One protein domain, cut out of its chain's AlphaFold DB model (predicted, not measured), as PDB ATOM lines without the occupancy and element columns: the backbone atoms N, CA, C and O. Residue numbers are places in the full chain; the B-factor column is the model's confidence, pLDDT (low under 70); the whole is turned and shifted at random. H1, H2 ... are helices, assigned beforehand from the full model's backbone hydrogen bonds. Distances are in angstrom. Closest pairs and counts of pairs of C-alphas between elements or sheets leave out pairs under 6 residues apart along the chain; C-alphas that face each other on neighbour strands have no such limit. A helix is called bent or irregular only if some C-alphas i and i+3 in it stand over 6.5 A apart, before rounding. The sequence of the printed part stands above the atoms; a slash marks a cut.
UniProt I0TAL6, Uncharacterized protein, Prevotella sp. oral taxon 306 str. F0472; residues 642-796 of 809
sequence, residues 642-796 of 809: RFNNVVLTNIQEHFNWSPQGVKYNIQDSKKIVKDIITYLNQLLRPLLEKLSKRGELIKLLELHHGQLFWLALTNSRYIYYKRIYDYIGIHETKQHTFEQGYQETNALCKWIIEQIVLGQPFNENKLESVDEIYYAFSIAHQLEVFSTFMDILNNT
ATOM      1  N   ARG A 642      59.070 -17.629  96.709       84.50
ATOM      2  CA  ARG A 642      60.165 -17.315  97.632       84.50
ATOM      3  C   ARG A 642      60.890 -16.029  97.232       84.50
ATOM      4  O   ARG A 642      61.098 -15.161  98.074       84.50
ATOM      5  N   PHE A 643      61.304 -15.901  95.969       87.12
ATOM      6  CA  PHE A 643      62.014 -14.698  95.530       87.12
ATOM      7  C   PHE A 643      61.106 -13.472  95.470       87.12
ATOM      8  O   PHE A 643      61.596 -12.377  95.735       87.12
ATOM      9  N   ASN A 644      59.801 -13.636  95.231       87.31
ATOM     10  CA  ASN A 644      58.841 -12.545  95.406       87.31
ATOM     11  C   ASN A 644      58.874 -12.027  96.851       87.31
ATOM     12  O   ASN A 644      59.049 -10.828  97.050       87.31
ATOM     13  N   ASN A 645      58.832 -12.919  97.845       82.75
ATOM     14  CA  ASN A 645      58.954 -12.536  99.254       82.75
ATOM     15  C   ASN A 645      60.299 -11.873  99.562       82.75
ATOM     16  O   ASN A 645      60.326 -10.841 100.219       82.75
ATOM     17  N   VAL A 646      61.413 -12.392  99.032       85.75
ATOM     18  CA  VAL A 646      62.735 -11.753  99.185       85.75
ATOM     19  C   VAL A 646      62.737 -10.327  98.625       85.75
ATOM     20  O   VAL A 646      63.266  -9.421  99.267       85.75
ATOM     21  N   VAL A 647      62.146 -10.099  97.447       89.50
ATOM     22  CA  VAL A 647      62.033  -8.753  96.859       89.50
ATOM     23  C   VAL A 647      61.167  -7.847  97.739       89.50
ATOM     24  O   VAL A 647      61.562  -6.710  97.993       89.50
ATOM     25  N   LEU A 648      60.032  -8.340  98.239       86.75
ATOM     26  CA  LEU A 648      59.146  -7.588  99.133       86.75
ATOM     27  C   LEU A 648      59.835  -7.224 100.457       86.75
ATOM     28  O   LEU A 648      59.775  -6.067 100.871       86.75
ATOM     29  N   THR A 649      60.574  -8.150 101.072       81.81
ATOM     30  CA  THR A 649      61.392  -7.872 102.264       81.81
ATOM     31  C   THR A 649      62.458  -6.818 101.970       81.81
ATOM     32  O   THR A 649      62.617  -5.877 102.741       81.81
ATOM     33  N   ASN A 650      63.143  -6.900 100.824       87.94
ATOM     34  CA  ASN A 650      64.136  -5.895 100.431       87.94
ATOM     35  C   ASN A 650      63.511  -4.501 100.249       87.94
ATOM     36  O   ASN A 650      64.128  -3.504 100.623       87.94
ATOM     37  N   ILE A 651      62.291  -4.416  99.698       88.38
ATOM     38  CA  ILE A 651      61.525  -3.162  99.622       88.38
ATOM     39  C   ILE A 651      61.259  -2.637 101.039       88.38
ATOM     40  O   ILE A 651      61.612  -1.496 101.340       88.38
ATOM     41  N   GLN A 652      60.682  -3.464 101.914       82.75
ATOM     42  CA  GLN A 652      60.344  -3.086 103.289       82.75
ATOM     43  C   GLN A 652      61.568  -2.567 104.060       82.75
ATOM     44  O   GLN A 652      61.510  -1.494 104.668       82.75
ATOM     45  N   GLU A 653      62.690  -3.288 103.991       83.81
ATOM     46  CA  GLU A 653      63.953  -2.913 104.633       83.81
ATOM     47  C   GLU A 653      64.531  -1.613 104.054       83.81
ATOM     48  O   GLU A 653      64.987  -0.753 104.810       83.81
ATOM     49  N   HIS A 654      64.489  -1.432 102.728       87.94
ATOM     50  CA  HIS A 654      65.029  -0.241 102.066       87.94
ATOM     51  C   HIS A 654      64.291   1.038 102.470       87.94
ATOM     52  O   HIS A 654      64.923   2.067 102.724       87.94
ATOM     53  N   PHE A 655      62.959   0.979 102.543       85.56
ATOM     54  CA  PHE A 655      62.131   2.123 102.920       85.56
ATOM     55  C   PHE A 655      61.919   2.255 104.434       85.56
ATOM     56  O   PHE A 655      61.351   3.254 104.882       85.56
ATOM     57  N   ASN A 656      62.426   1.299 105.223       79.19
ATOM     58  CA  ASN A 656      62.302   1.245 106.679       79.19
ATOM     59  C   ASN A 656      60.840   1.385 107.140       79.19
ATOM     60  O   ASN A 656      60.527   2.154 108.055       79.19
ATOM     61  N   TRP A 657      59.935   0.677 106.462       73.12
ATOM     62  CA  TRP A 657      58.523   0.656 106.827       73.12
ATOM     63  C   TRP A 657      58.305  -0.280 108.008       73.12
ATOM     64  O   TRP A 657      58.621  -1.466 107.953       73.12
ATOM     65  N   SER A 658      57.785   0.275 109.102       58.50
ATOM     66  CA  SER A 658      57.282  -0.522 110.213       58.50
ATOM     67  C   SER A 658      55.926  -1.136 109.839       58.50
ATOM     68  O   SER A 658      55.161  -0.466 109.148       58.50
ATOM     69  N   PRO A 659      55.580  -2.326 110.372       55.69
ATOM     70  CA  PRO A 659      54.259  -2.973 110.239       55.69
ATOM     71  C   PRO A 659      53.112  -2.203 110.934       55.69
ATOM     72  O   PRO A 659      52.136  -2.754 111.434       55.69
ATOM     73  N   GLN A 660      53.245  -0.887 111.077       54.69
ATOM     74  CA  GLN A 660      52.197  -0.048 111.630       54.69
ATOM     75  C   GLN A 660      51.243   0.239 110.479       54.69
ATOM     76  O   GLN A 660      51.684   0.853 109.514       54.69
ATOM     77  N   GLY A 661      49.981  -0.191 110.590       57.62
ATOM     78  CA  GLY A 661      48.895   0.021 109.617       57.62
ATOM     79  C   GLY A 661      48.609   1.501 109.329       57.62
ATOM     80  O   GLY A 661      47.577   2.061 109.707       57.62
ATOM     81  N   VAL A 662      49.578   2.166 108.709       62.94
ATOM     82  CA  VAL A 662      49.580   3.570 108.333       62.94
ATOM     83  C   VAL A 662      48.808   3.670 107.031       62.94
ATOM     84  O   VAL A 662      49.174   3.077 106.020       62.94
ATOM     85  N   LYS A 663      47.727   4.445 107.065       65.88
ATOM     86  CA  LYS A 663      46.899   4.712 105.892       65.88
ATOM     87  C   LYS A 663      47.476   5.892 105.114       65.88
ATOM     88  O   LYS A 663      47.724   6.952 105.694       65.88
ATOM     89  N   TYR A 664      47.652   5.718 103.809       71.75
ATOM     90  CA  TYR A 664      48.164   6.748 102.903       71.75
ATOM     91  C   TYR A 664      47.039   7.306 102.019       71.75
ATOM     92  O   TYR A 664      46.156   6.565 101.594       71.75
ATOM     93  N   ASN A 665      47.061   8.616 101.740       79.00
ATOM     94  CA  ASN A 665      46.180   9.216 100.728       79.00
ATOM     95  C   ASN A 665      46.691   8.907  99.307       79.00
ATOM     96  O   ASN A 665      47.833   8.489  99.134       79.00
ATOM     97  N   ILE A 666      45.879   9.179  98.276       80.50
ATOM     98  CA  ILE A 666      46.210   8.866  96.872       80.50
ATOM     99  C   ILE A 666      47.565   9.454  96.438       80.50
ATOM    100  O   ILE A 666      48.318   8.792  95.723       80.50
ATOM    101  N   GLN A 667      47.903  10.682  96.845       83.75
ATOM    102  CA  GLN A 667      49.164  11.316  96.440       83.75
ATOM    103  C   GLN A 667      50.377  10.700  97.137       83.75
ATOM    104  O   GLN A 667      51.407  10.474  96.497       83.75
ATOM    105  N   ASP A 668      50.245  10.376  98.421       81.75
ATOM    106  CA  ASP A 668      51.283   9.688  99.181       81.75
ATOM    107  C   ASP A 668      51.475   8.256  98.661       81.75
ATOM    108  O   ASP A 668      52.612   7.844  98.429       81.75
ATOM    109  N   SER A 669      50.391   7.542  98.341       82.50
ATOM    110  CA  SER A 669      50.431   6.233  97.678       82.50
ATOM    111  C   SER A 669      51.130   6.296  96.318       82.50
ATOM    112  O   SER A 669      52.012   5.482  96.052       82.50
ATOM    113  N   LYS A 670      50.823   7.289  95.470       85.88
ATOM    114  CA  LYS A 670      51.509   7.489  94.176       85.88
ATOM    115  C   LYS A 670      53.005   7.702  94.351       85.88
ATOM    116  O   LYS A 670      53.802   7.171  93.579       85.88
ATOM    117  N   LYS A 671      53.393   8.496  95.350       88.62
ATOM    118  CA  LYS A 671      54.803   8.748  95.652       88.62
ATOM    119  C   LYS A 671      55.501   7.467  96.102       88.62
ATOM    120  O   LYS A 671      56.545   7.142  95.548       88.62
ATOM    121  N   ILE A 672      54.895   6.727  97.029       86.38
ATOM    122  CA  ILE A 672      55.412   5.448  97.528       86.38
ATOM    123  C   ILE A 672      55.615   4.465  96.375       86.38
ATOM    124  O   ILE A 672      56.725   3.986  96.171       86.38
ATOM    125  N   VAL A 673      54.578   4.222  95.572       89.12
ATOM    126  CA  VAL A 673      54.644   3.286  94.440       89.12
ATOM    127  C   VAL A 673      55.727   3.704  93.442       89.12
ATOM    128  O   VAL A 673      56.507   2.870  92.984       89.12
ATOM    129  N   LYS A 674      55.849   5.002  93.142       90.88
ATOM    130  CA  LYS A 674      56.907   5.520  92.265       90.88
ATOM    131  C   LYS A 674      58.311   5.302  92.837       90.88
ATOM    132  O   LYS A 674      59.230   4.970  92.081       90.88
ATOM    133  N   ASP A 675      58.486   5.499  94.138       91.56
ATOM    134  CA  ASP A 675      59.763   5.282  94.816       91.56
ATOM    135  C   ASP A 675      60.131   3.784  94.796       91.56
ATOM    136  O   ASP A 675      61.265   3.449  94.440       91.56
ATOM    137  N   ILE A 676      59.167   2.878  95.029       93.19
ATOM    138  CA  ILE A 676      59.348   1.419  94.887       93.19
ATOM    139  C   ILE A 676      59.769   1.056  93.461       93.19
ATOM    140  O   ILE A 676      60.786   0.392  93.272       93.19
ATOM    141  N   ILE A 677      59.033   1.518  92.443       93.38
ATOM    142  CA  ILE A 677      59.357   1.253  91.030       93.38
ATOM    143  C   ILE A 677      60.774   1.742  90.707       93.38
ATOM    144  O   ILE A 677      61.529   1.073  89.999       93.38
ATOM    145  N   THR A 678      61.167   2.903  91.236       94.12
ATOM    146  CA  THR A 678      62.516   3.450  91.040       94.12
ATOM    147  C   THR A 678      63.578   2.547  91.667       94.12
ATOM    148  O   THR A 678      64.579   2.246  91.014       94.12
ATOM    149  N   TYR A 679      63.356   2.079  92.895       94.75
ATOM    150  CA  TYR A 679      64.247   1.151  93.592       94.75
ATOM    151  C   TYR A 679      64.373  -0.197  92.864       94.75
ATOM    152  O   TYR A 679      65.481  -0.662  92.597       94.75
ATOM    153  N   LEU A 680      63.253  -0.790  92.449       94.62
ATOM    154  CA  LEU A 680      63.240  -2.056  91.712       94.62
ATOM    155  C   LEU A 680      63.992  -1.958  90.377       94.62
ATOM    156  O   LEU A 680      64.789  -2.836  90.053       94.62
ATOM    157  N   ASN A 681      63.833  -0.857  89.637       91.25
ATOM    158  CA  ASN A 681      64.611  -0.617  88.417       91.25
ATOM    159  C   ASN A 681      66.122  -0.502  88.690       91.25
ATOM    160  O   ASN A 681      66.933  -0.964  87.882       91.25
ATOM    161  N   GLN A 682      66.522   0.087  89.824       91.25
ATOM    162  CA  GLN A 682      67.931   0.150  90.232       91.25
ATOM    163  C   GLN A 682      68.500  -1.239  90.546       91.25
ATOM    164  O   GLN A 682      69.651  -1.503  90.200       91.25
ATOM    165  N   LEU A 683      67.706  -2.126  91.156       91.06
ATOM    166  CA  LEU A 683      68.094  -3.514  91.419       91.06
ATOM    167  C   LEU A 683      68.171  -4.359  90.143       91.06
ATOM    168  O   LEU A 683      69.077  -5.179  90.001       91.06
ATOM    169  N   LEU A 684      67.236  -4.158  89.214       90.00
ATOM    170  CA  LEU A 684      67.124  -4.971  88.007       90.00
ATOM    171  C   LEU A 684      68.241  -4.692  86.999       90.00
ATOM    172  O   LEU A 684      68.785  -5.618  86.400       90.00
ATOM    173  N   ARG A 685      68.609  -3.423  86.811       87.00
ATOM    174  CA  ARG A 685      69.600  -3.006  85.808       87.00
ATOM    175  C   ARG A 685      70.914  -3.813  85.833       87.00
ATOM    176  O   ARG A 685      71.279  -4.337  84.782       87.00
ATOM    177  N   PRO A 686      71.616  -3.978  86.973       85.62
ATOM    178  CA  PRO A 686      72.846  -4.771  87.009       85.62
ATOM    179  C   PRO A 686      72.622  -6.269  86.740       85.62
ATOM    180  O   PRO A 686      73.554  -6.946  86.311       85.62
ATOM    181  N   LEU A 687      71.419  -6.808  86.980       86.25
ATOM    182  CA  LEU A 687      71.082  -8.195  86.638       86.25
ATOM    183  C   LEU A 687      70.899  -8.354  85.128       86.25
ATOM    184  O   LEU A 687      71.458  -9.275  84.541       86.25
ATOM    185  N   LEU A 688      70.195  -7.419  84.483       85.44
ATOM    186  CA  LEU A 688      70.032  -7.411  83.026       85.44
ATOM    187  C   LEU A 688      71.376  -7.281  82.305       85.44
ATOM    188  O   LEU A 688      71.606  -7.961  81.309       85.44
ATOM    189  N   GLU A 689      72.298  -6.467  82.825       80.31
ATOM    190  CA  GLU A 689      73.656  -6.354  82.276       80.31
ATOM    191  C   GLU A 689      74.413  -7.693  82.315       80.31
ATOM    192  O   GLU A 689      75.168  -7.992  81.388       80.31
ATOM    193  N   LYS A 690      74.193  -8.528  83.339       78.75
ATOM    194  CA  LYS A 690      74.756  -9.887  83.403       78.75
ATOM    195  C   LYS A 690      74.073 -10.812  82.391       78.75
ATOM    196  O   LYS A 690      74.751 -11.357  81.523       78.75
ATOM    197  N   LEU A 691      72.738 -10.867  82.415       79.06
ATOM    198  CA  LEU A 691      71.912 -11.677  81.506       79.06
ATOM    199  C   LEU A 691      72.057 -11.289  80.026       79.06
ATOM    200  O   LEU A 691      71.700 -12.068  79.146       79.06
ATOM    201  N   SER A 692      72.623 -10.117  79.729       75.94
ATOM    202  CA  SER A 692      72.874  -9.650  78.363       75.94
ATOM    203  C   SER A 692      73.869 -10.498  77.568       75.94
ATOM    204  O   SER A 692      74.079 -10.238  76.387       75.94
ATOM    205  N   LYS A 693      74.494 -11.520  78.159       75.69
ATOM    206  CA  LYS A 693      75.373 -12.450  77.442       75.69
ATOM    207  C   LYS A 693      74.641 -13.208  76.346       75.69
ATOM    208  O   LYS A 693      73.530 -13.686  76.532       75.69
ATOM    209  N   ARG A 694      75.337 -13.454  75.230       72.38
ATOM    210  CA  ARG A 694      74.808 -14.263  74.117       72.38
ATOM    211  C   ARG A 694      74.295 -15.637  74.571       72.38
ATOM    212  O   ARG A 694      73.281 -16.081  74.056       72.38
ATOM    213  N   GLY A 695      74.995 -16.301  75.497       75.56
ATOM    214  CA  GLY A 695      74.591 -17.614  76.015       75.56
ATOM    215  C   GLY A 695      73.287 -17.564  76.814       75.56
ATOM    216  O   GLY A 695      72.379 -18.336  76.536       75.56
ATOM    217  N   GLU A 696      73.165 -16.618  77.744       78.19
ATOM    218  CA  GLU A 696      71.957 -16.463  78.565       78.19
ATOM    219  C   GLU A 696      70.767 -15.943  77.755       78.19
ATOM    220  O   GLU A 696      69.646 -16.402  77.946       78.19
ATOM    221  N   LEU A 697      71.000 -15.070  76.773       81.06
ATOM    222  CA  LEU A 697      69.955 -14.646  75.844       81.06
ATOM    223  C   LEU A 697      69.415 -15.818  75.008       81.06
ATOM    224  O   LEU A 697      68.213 -15.884  74.777       81.06
ATOM    225  N   ILE A 698      70.277 -16.747  74.570       83.50
ATOM    226  CA  ILE A 698      69.833 -17.975  73.887       83.50
ATOM    227  C   ILE A 698      68.959 -18.808  74.825       83.50
ATOM    228  O   ILE A 698      67.867 -19.179  74.420       83.50
ATOM    229  N   LYS A 699      69.369 -19.015  76.082       84.69
ATOM    230  CA  LYS A 699      68.551 -19.749  77.062       84.69
ATOM    231  C   LYS A 699      67.211 -19.070  77.349       84.69
ATOM    232  O   LYS A 699      66.203 -19.747  77.480       84.69
ATOM    233  N   LEU A 700      67.172 -17.738  77.430       87.12
ATOM    234  CA  LEU A 700      65.919 -16.991  77.585       87.12
ATOM    235  C   LEU A 700      65.009 -17.159  76.360       87.12
ATOM    236  O   LEU A 700      63.802 -17.297  76.518       87.12
ATOM    237  N   LEU A 701      65.571 -17.183  75.148       87.50
ATOM    238  CA  LEU A 701      64.812 -17.475  73.927       87.50
ATOM    239  C   LEU A 701      64.319 -18.927  73.899       87.50
ATOM    240  O   LEU A 701      63.175 -19.166  73.523       87.50
ATOM    241  N   GLU A 702      65.144 -19.880  74.332       87.69
ATOM    242  CA  GLU A 702      64.766 -21.290  74.464       87.69
ATOM    243  C   GLU A 702      63.642 -21.469  75.491       87.69
ATOM    244  O   GLU A 702      62.654 -22.145  75.209       87.69
ATOM    245  N   LEU A 703      63.732 -20.785  76.636       87.38
ATOM    246  CA  LEU A 703      62.672 -20.731  77.638       87.38
ATOM    247  C   LEU A 703      61.403 -20.094  77.065       87.38
ATOM    248  O   LEU A 703      60.321 -20.633  77.257       87.38
ATOM    249  N   HIS A 704      61.508 -18.978  76.340       88.44
ATOM    250  CA  HIS A 704      60.363 -18.341  75.682       88.44
ATOM    251  C   HIS A 704      59.660 -19.304  74.712       88.44
ATOM    252  O   HIS A 704      58.436 -19.421  74.742       88.44
ATOM    253  N   HIS A 705      60.422 -20.036  73.896       85.50
ATOM    254  CA  HIS A 705      59.883 -21.055  72.993       85.50
ATOM    255  C   HIS A 705      59.211 -22.200  73.759       85.50
ATOM    256  O   HIS A 705      58.082 -22.559  73.431       85.50
ATOM    257  N   GLY A 706      59.846 -22.713  74.815       84.25
ATOM    258  CA  GLY A 706      59.260 -23.746  75.671       84.25
ATOM    259  C   GLY A 706      57.955 -23.297  76.334       84.25
ATOM    260  O   GLY A 706      56.973 -24.036  76.340       84.25
ATOM    261  N   GLN A 707      57.883 -22.053  76.809       85.94
ATOM    262  CA  GLN A 707      56.648 -21.474  77.348       85.94
ATOM    263  C   GLN A 707      55.559 -21.352  76.277       85.94
ATOM    264  O   GLN A 707      54.409 -21.684  76.543       85.94
ATOM    265  N   LEU A 708      55.896 -20.918  75.056       80.38
ATOM    266  CA  LEU A 708      54.944 -20.877  73.938       80.38
ATOM    267  C   LEU A 708      54.444 -22.271  73.558       80.38
ATOM    268  O   LEU A 708      53.250 -22.428  73.306       80.38
ATOM    269  N   PHE A 709      55.327 -23.271  73.556       78.69
ATOM    270  CA  PHE A 709      54.961 -24.671  73.361       78.69
ATOM    271  C   PHE A 709      53.922 -25.096  74.401       78.69
ATOM    272  O   PHE A 709      52.832 -25.532  74.028       78.69
ATOM    273  N   TRP A 710      54.206 -24.907  75.692       78.12
ATOM    274  CA  TRP A 710      53.283 -25.282  76.764       78.12
ATOM    275  C   TRP A 710      51.992 -24.469  76.752       78.12
ATOM    276  O   TRP A 710      50.934 -25.039  77.000       78.12
ATOM    277  N   LEU A 711      52.033 -23.183  76.403       76.00
ATOM    278  CA  LEU A 711      50.843 -22.346  76.238       76.00
ATOM    279  C   LEU A 711      49.958 -22.828  75.099       76.00
ATOM    280  O   LEU A 711      48.757 -22.995  75.286       76.00
ATOM    281  N   ALA A 712      50.536 -23.081  73.926       72.75
ATOM    282  CA  ALA A 712      49.791 -23.585  72.783       72.75
ATOM    283  C   ALA A 712      49.199 -24.966  73.097       72.75
ATOM    284  O   ALA A 712      48.025 -25.211  72.822       72.75
ATOM    285  N   LEU A 713      49.982 -25.841  73.738       71.38
ATOM    286  CA  LEU A 713      49.554 -27.181  74.121       71.38
ATOM    287  C   LEU A 713      48.440 -27.155  75.169       71.38
ATOM    288  O   LEU A 713      47.451 -27.864  75.018       71.38
ATOM    289  N   THR A 714      48.598 -26.340  76.212       69.88
ATOM    290  CA  THR A 714      47.660 -26.251  77.335       69.88
ATOM    291  C   THR A 714      46.377 -25.558  76.896       69.88
ATOM    292  O   THR A 714      45.307 -26.108  77.113       69.88
ATOM    293  N   ASN A 715      46.450 -24.428  76.187       67.62
ATOM    294  CA  ASN A 715      45.266 -23.655  75.794       67.62
ATOM    295  C   ASN A 715      44.407 -24.369  74.753       67.62
ATOM    296  O   ASN A 715      43.190 -24.465  74.924       67.62
ATOM    297  N   SER A 716      45.022 -24.877  73.678       62.34
ATOM    298  CA  SER A 716      44.269 -25.556  72.618       62.34
ATOM    299  C   SER A 716      43.615 -26.827  73.166       62.34
ATOM    300  O   SER A 716      42.409 -27.016  73.013       62.34
ATOM    301  N   ARG A 717      44.365 -27.658  73.904       67.19
ATOM    302  CA  ARG A 717      43.836 -28.901  74.477       67.19
ATOM    303  C   ARG A 717      42.837 -28.663  75.592       67.19
ATOM    304  O   ARG A 717      41.835 -29.367  75.611       67.19
ATOM    305  N   TYR A 718      43.069 -27.706  76.491       68.88
ATOM    306  CA  TYR A 718      42.158 -27.447  77.606       68.88
ATOM    307  C   TYR A 718      40.765 -27.100  77.100       68.88
ATOM    308  O   TYR A 718      39.793 -27.635  77.614       68.88
ATOM    309  N   ILE A 719      40.640 -26.275  76.057       72.69
ATOM    310  CA  ILE A 719      39.325 -25.925  75.506       72.69
ATOM    311  C   ILE A 719      38.595 -27.176  74.993       72.69
ATOM    312  O   ILE A 719      37.413 -27.363  75.298       72.69
ATOM    313  N   TYR A 720      39.283 -28.054  74.256       76.56
ATOM    314  CA  TYR A 720      38.674 -29.282  73.734       76.56
ATOM    315  C   TYR A 720      38.384 -30.309  74.835       76.56
ATOM    316  O   TYR A 720      37.279 -30.854  74.877       76.56
ATOM    317  N   TYR A 721      39.326 -30.540  75.752       78.31
ATOM    318  CA  TYR A 721      39.140 -31.440  76.890       78.31
ATOM    319  C   TYR A 721      38.040 -30.954  77.815       78.31
ATOM    320  O   TYR A 721      37.161 -31.736  78.141       78.31
ATOM    321  N   LYS A 722      38.014 -29.668  78.163       79.38
ATOM    322  CA  LYS A 722      36.953 -29.067  78.974       79.38
ATOM    323  C   LYS A 722      35.585 -29.291  78.354       79.38
ATOM    324  O   LYS A 722      34.685 -29.765  79.030       79.38
ATOM    325  N   ARG A 723      35.429 -29.021  77.056       83.69
ATOM    326  CA  ARG A 723      34.153 -29.217  76.351       83.69
ATOM    327  C   ARG A 723      33.685 -30.670  76.398       83.69
ATOM    328  O   ARG A 723      32.494 -30.939  76.533       83.69
ATOM    329  N   ILE A 724      34.628 -31.598  76.283       86.44
ATOM    330  CA  ILE A 724      34.392 -33.034  76.401       86.44
ATOM    331  C   ILE A 724      34.048 -33.429  77.843       86.44
ATOM    332  O   ILE A 724      33.093 -34.171  78.051       86.44
ATOM    333  N   TYR A 725      34.793 -32.935  78.829       88.38
ATOM    334  CA  TYR A 725      34.582 -33.207  80.246       88.38
ATOM    335  C   TYR A 725      33.229 -32.677  80.710       88.38
ATOM    336  O   TYR A 725      32.448 -33.443  81.267       88.38
ATOM    337  N   ASP A 726      32.877 -31.445  80.343       87.12
ATOM    338  CA  ASP A 726      31.557 -30.856  80.583       87.12
ATOM    339  C   ASP A 726      30.435 -31.717  79.970       87.12
ATOM    340  O   ASP A 726      29.361 -31.873  80.555       87.12
ATOM    341  N   TYR A 727      30.675 -32.329  78.803       89.25
ATOM    342  CA  TYR A 727      29.698 -33.179  78.114       89.25
ATOM    343  C   TYR A 727      29.400 -34.508  78.838       89.25
ATOM    344  O   TYR A 727      28.286 -35.044  78.688       89.25
ATOM    345  N   ILE A 728      30.356 -35.019  79.623       90.56
ATOM    346  CA  ILE A 728      30.235 -36.244  80.440       90.56
ATOM    347  C   ILE A 728      30.185 -35.977  81.954       90.56
ATOM    348  O   ILE A 728      30.036 -36.919  82.723       90.56
ATOM    349  N   GLY A 729      30.227 -34.714  82.383       87.56
ATOM    350  CA  GLY A 729      30.113 -34.314  83.788       87.56
ATOM    351  C   GLY A 729      31.392 -34.473  84.617       87.56
ATOM    352  O   GLY A 729      31.291 -34.652  85.827       87.56
ATOM    353  N   ILE A 730      32.572 -34.415  83.992       88.00
ATOM    354  CA  ILE A 730      33.872 -34.383  84.683       88.00
ATOM    355  C   ILE A 730      34.273 -32.923  84.937       88.00
ATOM    356  O   ILE A 730      34.118 -32.071  84.060       88.00
ATOM    357  N   HIS A 731      34.798 -32.624  86.126       77.81
ATOM    358  CA  HIS A 731      35.234 -31.279  86.511       77.81
ATOM    359  C   HIS A 731      36.763 -31.197  86.597       77.81
ATOM    360  O   HIS A 731      37.353 -31.659  87.562       77.81
ATOM    361  N   GLU A 732      37.397 -30.549  85.615       70.50
ATOM    362  CA  GLU A 732      38.857 -30.395  85.555       70.50
ATOM    363  C   GLU A 732      39.298 -28.961  85.903       70.50
ATOM    364  O   GLU A 732      38.886 -27.992  85.252       70.50
ATOM    365  N   THR A 733      40.167 -28.818  86.908       64.38
ATOM    366  CA  THR A 733      40.670 -27.517  87.397       64.38
ATOM    367  C   THR A 733      42.179 -27.320  87.235       64.38
ATOM    368  O   THR A 733      42.636 -26.179  87.251       64.38
ATOM    369  N   LYS A 734      42.964 -28.388  87.075       67.25
ATOM    370  CA  LYS A 734      44.438 -28.376  87.088       67.25
ATOM    371  C   LYS A 734      45.012 -27.618  85.893       67.25
ATOM    372  O   LYS A 734      45.895 -26.781  86.058       67.25
ATOM    373  N   GLN A 735      44.485 -27.865  84.693       66.94
ATOM    374  CA  GLN A 735      45.031 -27.295  83.451       66.94
ATOM    375  C   GLN A 735      44.952 -25.757  83.394       66.94
ATOM    376  O   GLN A 735      45.862 -25.120  82.865       66.94
ATOM    377  N   HIS A 736      43.927 -25.144  83.999       67.88
ATOM    378  CA  HIS A 736      43.785 -23.683  84.004       67.88
ATOM    379  C   HIS A 736      44.842 -22.979  84.874       67.88
ATOM    380  O   HIS A 736      45.321 -21.901  84.524       67.88
ATOM    381  N   THR A 737      45.248 -23.588  85.993       68.25
ATOM    382  CA  THR A 737      46.306 -23.035  86.853       68.25
ATOM    383  C   THR A 737      47.660 -23.028  86.140       68.25
ATOM    384  O   THR A 737      48.404 -22.054  86.245       68.25
ATOM    385  N   PHE A 738      47.966 -24.078  85.371       70.25
ATOM    386  CA  PHE A 738      49.193 -24.137  84.573       70.25
ATOM    387  C   PHE A 738      49.214 -23.079  83.466       70.25
ATOM    388  O   PHE A 738      50.222 -22.392  83.306       70.25
ATOM    389  N   GLU A 739      48.093 -22.891  82.760       73.25
ATOM    390  CA  GLU A 739      47.948 -21.849  81.737       73.25
ATOM    391  C   GLU A 739      48.347 -20.467  82.275       73.25
ATOM    392  O   GLU A 739      49.188 -19.801  81.672       73.25
ATOM    393  N   GLN A 740      47.794 -20.049  83.418       74.62
ATOM    394  CA  GLN A 740      48.085 -18.731  83.994       74.62
ATOM    395  C   GLN A 740      49.580 -18.559  84.307       74.62
ATOM    396  O   GLN A 740      50.173 -17.543  83.938       74.62
ATOM    397  N   GLY A 741      50.211 -19.573  84.909       76.62
ATOM    398  CA  GLY A 741      51.636 -19.530  85.251       76.62
ATOM    399  C   GLY A 741      52.556 -19.448  84.028       76.62
ATOM    400  O   GLY A 741      53.550 -18.711  84.042       76.62
ATOM    401  N   TYR A 742      52.217 -20.161  82.949       82.69
ATOM    402  CA  TYR A 742      52.959 -20.080  81.689       82.69
ATOM    403  C   TYR A 742      52.763 -18.726  81.002       82.69
ATOM    404  O   TYR A 742      53.724 -18.174  80.466       82.69
ATOM    405  N   GLN A 743      51.553 -18.153  81.039       83.50
ATOM    406  CA  GLN A 743      51.260 -16.856  80.413       83.50
ATOM    407  C   GLN A 743      52.077 -15.744  81.059       83.50
ATOM    408  O   GLN A 743      52.742 -14.977  80.358       83.50
ATOM    409  N   GLU A 744      52.061 -15.697  82.388       87.56
ATOM    410  CA  GLU A 744      52.781 -14.696  83.165       87.56
ATOM    411  C   GLU A 744      54.294 -14.813  82.944       87.56
ATOM    412  O   GLU A 744      54.956 -13.854  82.539       87.56
ATOM    413  N   THR A 745      54.852 -16.018  83.099       87.25
ATOM    414  CA  THR A 745      56.298 -16.226  82.931       87.25
ATOM    415  C   THR A 745      56.750 -15.920  81.502       87.25
ATOM    416  O   THR A 745      57.824 -15.352  81.300       87.25
ATOM    417  N   ASN A 746      55.929 -16.244  80.501       89.62
ATOM    418  CA  ASN A 746      56.192 -15.910  79.106       89.62
ATOM    419  C   ASN A 746      56.231 -14.391  78.868       89.62
ATOM    420  O   ASN A 746      57.142 -13.898  78.196       89.62
ATOM    421  N   ALA A 747      55.273 -13.647  79.428       89.00
ATOM    422  CA  ALA A 747      55.220 -12.192  79.319       89.00
ATOM    423  C   ALA A 747      56.457 -11.537  79.949       89.00
ATOM    424  O   ALA A 747      57.119 -10.718  79.303       89.00
ATOM    425  N   LEU A 748      56.832 -11.965  81.158       91.38
ATOM    426  CA  LEU A 748      58.024 -11.472  81.849       91.38
ATOM    427  C   LEU A 748      59.316 -11.845  81.118       91.38
ATOM    428  O   LEU A 748      60.205 -11.008  80.979       91.38
ATOM    429  N   CYS A 749      59.419 -13.072  80.602       91.00
ATOM    430  CA  CYS A 749      60.579 -13.517  79.831       91.00
ATOM    431  C   CYS A 749      60.777 -12.647  78.584       91.00
ATOM    432  O   CYS A 749      61.872 -12.124  78.355       91.00
ATOM    433  N   LYS A 750      59.700 -12.408  77.824       90.94
ATOM    434  CA  LYS A 750      59.712 -11.511  76.663       90.94
ATOM    435  C   LYS A 750      60.143 -10.099  77.053       90.94
ATOM    436  O   LYS A 750      61.004  -9.522  76.391       90.94
ATOM    437  N   TRP A 751      59.589  -9.560  78.135       90.75
ATOM    438  CA  TRP A 751      59.943  -8.231  78.619       90.75
ATOM    439  C   TRP A 751      61.425  -8.132  79.012       90.75
ATOM    440  O   TRP A 751      62.102  -7.193  78.598       90.75
ATOM    441  N   ILE A 752      61.973  -9.124  79.723       90.31
ATOM    442  CA  ILE A 752      63.405  -9.187  80.074       90.31
ATOM    443  C   ILE A 752      64.278  -9.206  78.811       90.31
ATOM    444  O   ILE A 752      65.253  -8.455  78.732       90.31
ATOM    445  N   ILE A 753      63.920 -10.018  77.810       89.19
ATOM    446  CA  ILE A 753      64.615 -10.067  76.514       89.19
ATOM    447  C   ILE A 753      64.604  -8.686  75.847       89.19
ATOM    448  O   ILE A 753      65.649  -8.210  75.399       89.19
ATOM    449  N   GLU A 754      63.453  -8.014  75.811       88.31
ATOM    450  CA  GLU A 754      63.329  -6.663  75.256       88.31
ATOM    451  C   GLU A 754      64.230  -5.664  75.995       88.31
ATOM    452  O   GLU A 754      64.966  -4.916  75.347       88.31
ATOM    453  N   GLN A 755      64.245  -5.682  77.333       86.56
ATOM    454  CA  GLN A 755      65.108  -4.798  78.129       86.56
ATOM    455  C   GLN A 755      66.600  -5.041  77.853       86.56
ATOM    456  O   GLN A 755      67.364  -4.083  77.714       86.56
ATOM    457  N   ILE A 756      67.019  -6.303  77.717       84.62
ATOM    458  CA  ILE A 756      68.397  -6.670  77.359       84.62
ATOM    459  C   ILE A 756      68.770  -6.113  75.977       84.62
ATOM    460  O   ILE A 756      69.825  -5.494  75.819       84.62
ATOM    461  N   VAL A 757      67.907  -6.302  74.975       83.12
ATOM    462  CA  VAL A 757      68.150  -5.860  73.590       83.12
ATOM    463  C   VAL A 757      68.219  -4.333  73.488       83.12
ATOM    464  O   VAL A 757      69.058  -3.801  72.754       83.12
ATOM    465  N   LEU A 758      67.369  -3.620  74.231       82.00
ATOM    466  CA  LEU A 758      67.341  -2.154  74.268       82.00
ATOM    467  C   LEU A 758      68.552  -1.544  75.001       82.00
ATOM    468  O   LEU A 758      68.917  -0.403  74.720       82.00
ATOM    469  N   GLY A 759      69.188  -2.285  75.915       72.19
ATOM    470  CA  GLY A 759      70.186  -1.772  76.862       72.19
ATOM    471  C   GLY A 759      71.662  -1.732  76.429       72.19
ATOM    472  O   GLY A 759      72.477  -1.416  77.286       72.19
ATOM    473  N   GLN A 760      72.020  -2.054  75.173       59.44
ATOM    474  CA  GLN A 760      73.397  -2.215  74.619       59.44
ATOM    475  C   GLN A 760      74.574  -1.619  75.455       59.44
ATOM    476  O   GLN A 760      74.563  -0.408  75.693       59.44
ATOM    477  N   PRO A 761      75.656  -2.374  75.796       56.72
ATOM    478  CA  PRO A 761      76.239  -3.475  75.017       56.72
ATOM    479  C   PRO A 761      76.444  -4.806  75.775       56.72
ATOM    480  O   PRO A 761      76.571  -4.858  76.995       56.72
ATOM    481  N   PHE A 762      76.549  -5.881  74.991       58.53
ATOM    482  CA  PHE A 762      76.828  -7.256  75.415       58.53
ATOM    483  C   PHE A 762      78.140  -7.353  76.210       58.53
ATOM    484  O   PHE A 762      79.205  -6.992  75.706       58.53
ATOM    485  N   ASN A 763      78.064  -7.860  77.441       58.84
ATOM    486  CA  ASN A 763      79.226  -8.059  78.309       58.84
ATOM    487  C   ASN A 763      79.830  -9.465  78.129       58.84
ATOM    488  O   ASN A 763      79.099 -10.434  77.961       58.84
ATOM    489  N   GLU A 764      81.157  -9.611  78.219       55.62
ATOM    490  CA  GLU A 764      81.840 -10.907  78.007       55.62
ATOM    491  C   GLU A 764      82.134 -11.713  79.290       55.62
ATOM    492  O   GLU A 764      82.656 -12.820  79.197       55.62
ATOM    493  N   ASN A 765      81.793 -11.239  80.498       59.88
ATOM    494  CA  ASN A 765      82.321 -11.857  81.729       59.88
ATOM    495  C   ASN A 765      81.298 -12.458  82.709       59.88
ATOM    496  O   ASN A 765      80.449 -11.746  83.241       59.88
ATOM    497  N   LYS A 766      81.543 -13.747  83.022       58.25
ATOM    498  CA  LYS A 766      81.085 -14.599  84.149       58.25
ATOM    499  C   LYS A 766      79.708 -15.280  84.021       58.25
ATOM    500  O   LYS A 766      78.735 -14.609  83.749       58.25
ATOM    501  N   LEU A 767      79.654 -16.595  84.241       61.31
ATOM    502  CA  LEU A 767      78.417 -17.394  84.273       61.31
ATOM    503  C   LEU A 767      77.467 -16.921  85.397       61.31
ATOM    504  O   LEU A 767      77.938 -16.624  86.499       61.31
ATOM    505  N   GLU A 768      76.169 -16.874  85.106       69.94
ATOM    506  CA  GLU A 768      75.079 -16.404  85.974       69.94
ATOM    507  C   GLU A 768      74.483 -17.517  86.837       69.94
ATOM    508  O   GLU A 768      74.164 -18.597  86.341       69.94
ATOM    509  N   SER A 769      74.293 -17.235  88.125       78.38
ATOM    510  CA  SER A 769      73.677 -18.185  89.058       78.38
ATOM    511  C   SER A 769      72.164 -18.292  88.859       78.38
ATOM    512  O   SER A 769      71.496 -17.323  88.492       78.38
ATOM    513  N   VAL A 770      71.602 -19.457  89.178       82.00
ATOM    514  CA  VAL A 770      70.147 -19.697  89.146       82.00
ATOM    515  C   VAL A 770      69.401 -18.695  90.039       82.00
ATOM    516  O   VAL A 770      68.344 -18.194  89.660       82.00
ATOM    517  N   ASP A 771      69.982 -18.333  91.187       85.44
ATOM    518  CA  ASP A 771      69.415 -17.338  92.107       85.44
ATOM    519  C   ASP A 771      69.232 -15.962  91.441       85.44
ATOM    520  O   ASP A 771      68.227 -15.292  91.669       85.44
ATOM    521  N   GLU A 772      70.186 -15.533  90.607       86.38
ATOM    522  CA  GLU A 772      70.121 -14.245  89.904       86.38
ATOM    523  C   GLU A 772      69.013 -14.227  88.846       86.38
ATOM    524  O   GLU A 772      68.358 -13.197  88.679       86.38
ATOM    525  N   ILE A 773      68.774 -15.358  88.172       86.06
ATOM    526  CA  ILE A 773      67.682 -15.507  87.199       86.06
ATOM    527  C   ILE A 773      66.336 -15.389  87.917       86.06
ATOM    528  O   ILE A 773      65.530 -14.528  87.563       86.06
ATOM    529  N   TYR A 774      66.104 -16.191  88.962       88.25
ATOM    530  CA  TYR A 774      64.850 -16.128  89.720       88.25
ATOM    531  C   TYR A 774      64.619 -14.750  90.343       88.25
ATOM    532  O   TYR A 774      63.506 -14.233  90.291       88.25
ATOM    533  N   TYR A 775      65.669 -14.117  90.869       90.56
ATOM    534  CA  TYR A 775      65.566 -12.775  91.430       90.56
ATOM    535  C   TYR A 775      65.204 -11.724  90.371       90.56
ATOM    536  O   TYR A 775      64.359 -10.869  90.630       90.56
ATOM    537  N   ALA A 776      65.775 -11.802  89.163       91.06
ATOM    538  CA  ALA A 776      65.426 -10.900  88.065       91.06
ATOM    539  C   ALA A 776      63.954 -11.046  87.645       91.06
ATOM    540  O   ALA A 776      63.267 -10.036  87.484       91.06
ATOM    541  N   PHE A 777      63.455 -12.280  87.524       92.19
ATOM    542  CA  PHE A 777      62.044 -12.544  87.222       92.19
ATOM    543  C   PHE A 777      61.109 -12.051  88.330       92.19
ATOM    544  O   PHE A 777      60.094 -11.429  88.029       92.19
ATOM    545  N   SER A 778      61.461 -12.242  89.605       92.81
ATOM    546  CA  SER A 778      60.672 -11.714  90.724       92.81
ATOM    547  C   SER A 778      60.672 -10.185  90.783       92.81
ATOM    548  O   SER A 778      59.633  -9.593  91.064       92.81
ATOM    549  N   ILE A 779      61.787  -9.513  90.472       94.06
ATOM    550  CA  ILE A 779      61.800  -8.045  90.353       94.06
ATOM    551  C   ILE A 779      60.908  -7.590  89.193       94.06
ATOM    552  O   ILE A 779      60.151  -6.635  89.357       94.06
ATOM    553  N   ALA A 780      60.980  -8.259  88.038       93.19
ATOM    554  CA  ALA A 780      60.137  -7.953  86.882       93.19
ATOM    555  C   ALA A 780      58.642  -8.103  87.212       93.19
ATOM    556  O   ALA A 780      57.861  -7.199  86.927       93.19
ATOM    557  N   HIS A 781      58.271  -9.187  87.897       94.00
ATOM    558  CA  HIS A 781      56.918  -9.405  88.407       94.00
ATOM    559  C   HIS A 781      56.472  -8.276  89.353       94.00
ATOM    560  O   HIS A 781      55.424  -7.670  89.151       94.00
ATOM    561  N   GLN A 782      57.288  -7.916  90.350       94.12
ATOM    562  CA  GLN A 782      56.937  -6.826  91.270       94.12
ATOM    563  C   GLN A 782      56.840  -5.469  90.554       94.12
ATOM    564  O   GLN A 782      55.973  -4.661  90.877       94.12
ATOM    565  N   LEU A 783      57.676  -5.212  89.541       93.12
ATOM    566  CA  LEU A 783      57.550  -4.019  88.700       93.12
ATOM    567  C   LEU A 783      56.204  -3.972  87.974       93.12
ATOM    568  O   LEU A 783      55.593  -2.905  87.941       93.12
ATOM    569  N   GLU A 784      55.728  -5.088  87.421       91.62
ATOM    570  CA  GLU A 784      54.405  -5.184  86.791       91.62
ATOM    571  C   GLU A 784      53.280  -4.916  87.802       91.62
ATOM    572  O   GLU A 784      52.408  -4.077  87.549       91.62
ATOM    573  N   VAL A 785      53.344  -5.549  88.978       91.00
ATOM    574  CA  VAL A 785      52.373  -5.368  90.070       91.00
ATOM    575  C   VAL A 785      52.302  -3.901  90.503       91.00
ATOM    576  O   VAL A 785      51.232  -3.289  90.470       91.00
ATOM    577  N   PHE A 786      53.435  -3.288  90.852       91.62
ATOM    578  CA  PHE A 786      53.472  -1.887  91.284       91.62
ATOM    579  C   PHE A 786      53.139  -0.905  90.152       91.62
ATOM    580  O   PHE A 786      52.541   0.139  90.416       91.62
ATOM    581  N   SER A 787      53.451  -1.227  88.895       89.75
ATOM    582  CA  SER A 787      53.022  -0.411  87.748       89.75
ATOM    583  C   SER A 787      51.505  -0.452  87.570       89.75
ATOM    584  O   SER A 787      50.884   0.593  87.387       89.75
ATOM    585  N   THR A 788      50.891  -1.626  87.733       89.69
ATOM    586  CA  THR A 788      49.431  -1.787  87.713       89.69
ATOM    587  C   THR A 788      48.775  -0.986  88.839       89.69
ATOM    588  O   THR A 788      47.809  -0.260  88.604       89.69
ATOM    589  N   PHE A 789      49.336  -1.029  90.055       86.19
ATOM    590  CA  PHE A 789      48.884  -0.171  91.155       86.19
ATOM    591  C   PHE A 789      49.002   1.320  90.819       86.19
ATOM    592  O   PHE A 789      48.085   2.089  91.113       86.19
ATOM    593  N   MET A 790      50.094   1.744  90.179       89.56
ATOM    594  CA  MET A 790      50.271   3.132  89.744       89.56
ATOM    595  C   MET A 790      49.198   3.553  88.730       89.56
ATOM    596  O   MET A 790      48.652   4.655  88.837       89.56
ATOM    597  N   ASP A 791      48.859   2.687  87.777       87.38
ATOM    598  CA  ASP A 791      47.807   2.940  86.789       87.38
ATOM    599  C   ASP A 791      46.426   3.052  87.445       87.38
ATOM    600  O   ASP A 791      45.668   3.977  87.140       87.38
ATOM    601  N   ILE A 792      46.115   2.179  88.410       86.62
ATOM    602  CA  ILE A 792      44.882   2.261  89.210       86.62
ATOM    603  C   ILE A 792      44.823   3.596  89.967       86.62
ATOM    604  O   ILE A 792      43.827   4.319  89.880       86.62
ATOM    605  N   LEU A 793      45.903   3.976  90.656       83.81
ATOM    606  CA  LEU A 793      45.990   5.243  91.392       83.81
ATOM    607  C   LEU A 793      45.839   6.464  90.474       83.81
ATOM    608  O   LEU A 793      45.268   7.482  90.872       83.81
ATOM    609  N   ASN A 794      46.354   6.404  89.247       84.19
ATOM    610  CA  ASN A 794      46.216   7.484  88.265       84.19
ATOM    611  C   ASN A 794      44.787   7.633  87.734       84.19
ATOM    612  O   ASN A 794      44.387   8.754  87.421       84.19
ATOM    613  N   ASN A 795      44.027   6.539  87.684       82.25
ATOM    614  CA  ASN A 795      42.644   6.504  87.206       82.25
ATOM    615  C   ASN A 795      41.593   6.675  88.320       82.25
ATOM    616  O   ASN A 795      40.401   6.748  88.028       82.25
ATOM    617  N   THR A 796      42.011   6.756  89.586       76.25
ATOM    618  CA  THR A 796      41.116   6.997  90.728       76.25
ATOM    619  C   THR A 796      40.897   8.507  90.915       76.25
ATOM    620  O   THR A 796      41.862   9.266  91.014       76.25
TER     621      THR A 796
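Overview. This is residues 642 to 796 of the 809 residues of an uncharacterized protein of Prevotella sp. oral taxon 306 str. F0472 (UniProt I0TAL6). A long helical hairpin, H3 and H4, stands crosswise to a second pair of antiparallel helices, H2 and H5, which lie side by side; H4 crosses H5 and meets the last residues of H2, and the far end of H3, residues 723 to 728, sticks out. H1 lies across the H2 and H5 pair, on the side away from the hairpin. The printed part has 155 residues with five named helices in the order H1, H2, H3, H4, H5 and no named strand, and its class is all helix. It is loose, with a radius of gyration of the C-alphas of 19.3 A, and the C-alphas span 55 by 47 by 27 A.

Arrangement. H3, residues 694 to 728, is the longest helix, with a kink of 28 degrees near residue 720. It forms a helical hairpin with H4, residues 734 to 758: they touch, at a shallow tilt of 25 degrees and opposite ways, and their closest C-alphas, those of Gln 707 and Asn 746, are 5.9 A apart. H4 touches H5, residues 770 to 795, about perpendicular at 86 degrees. They touch with residues 748 to 752 of H4 and 777 to 781 of H5 alone, and their closest C-alphas, those of Leu 748 and Ala 780, are 6.5 A apart. H5 touches H2, residues 666 to 691, at a shallow tilt of 27 degrees, opposite ways; the closest C-alphas are those of Ile 677 and Leu 783, 6.0 A apart. H2 has a kink of 30 degrees near residue 685 and is irregular, but only just: C-alphas 683 and 686 are 6.6 A apart. H2 touches H4 with residues 688 to 691 alone, about perpendicular at 74 degrees, and the closest C-alphas, those of Leu 688 and Ile 756, are 5.9 A apart. H1, residues 642 to 655, touches H5 with residues 643 to 647 alone, at a steep tilt of 61 degrees and the same way; its closest C-alpha pair there is Asn 644 and Ser 778, 5.1 A apart. H1 and H2 are close but not clearly touching, with the C-alphas of Ile 651 and Ile 676 closest at 6.9 A. H3 is apart from H1 and from H5, and H1 is apart from H4. H4 and H5 are the hub, touching three other helices each. The helix packing is part aligned, part crossed: 2 of 5 touching pairs are at a shallow tilt. In H1, H4 and H5 every O i to N i+4 pair is within hydrogen-bond range, in H2 20 of 22 and in H3 30 of 31.

Along the chain. H3 measures 50.1 A from C-alpha 694 at (74.808, -14.263, 74.117) to C-alpha 728 at (30.235, -36.244, 80.440). H4 measures 37.1 A, H2 36.3 A and H5 38.0 A. H1 measures 20.2 A and begins with C-alpha 642 at (60.165, -17.315, 97.632). H5 ends with C-alpha 795 at (42.644, 6.504, 87.206).

Size, cuts and confidence. The two C-alphas farthest apart are those of Ile 728 and Glu 764, at 57.5 A. Residues 656 to 663 stand free, and so do residues 723 to 729, of which 723 to 728 belong to H3. The printed part has no cut. The link from H4 to H5 is long, with 11 residues; H2 to H3 and H3 to H4 are tight, and H1 to H2 is short. The mean pLDDT of the printed part is 81.3; residues 658 to 663, 714 to 718, 733 to 737 and 760 to 768 are under 70.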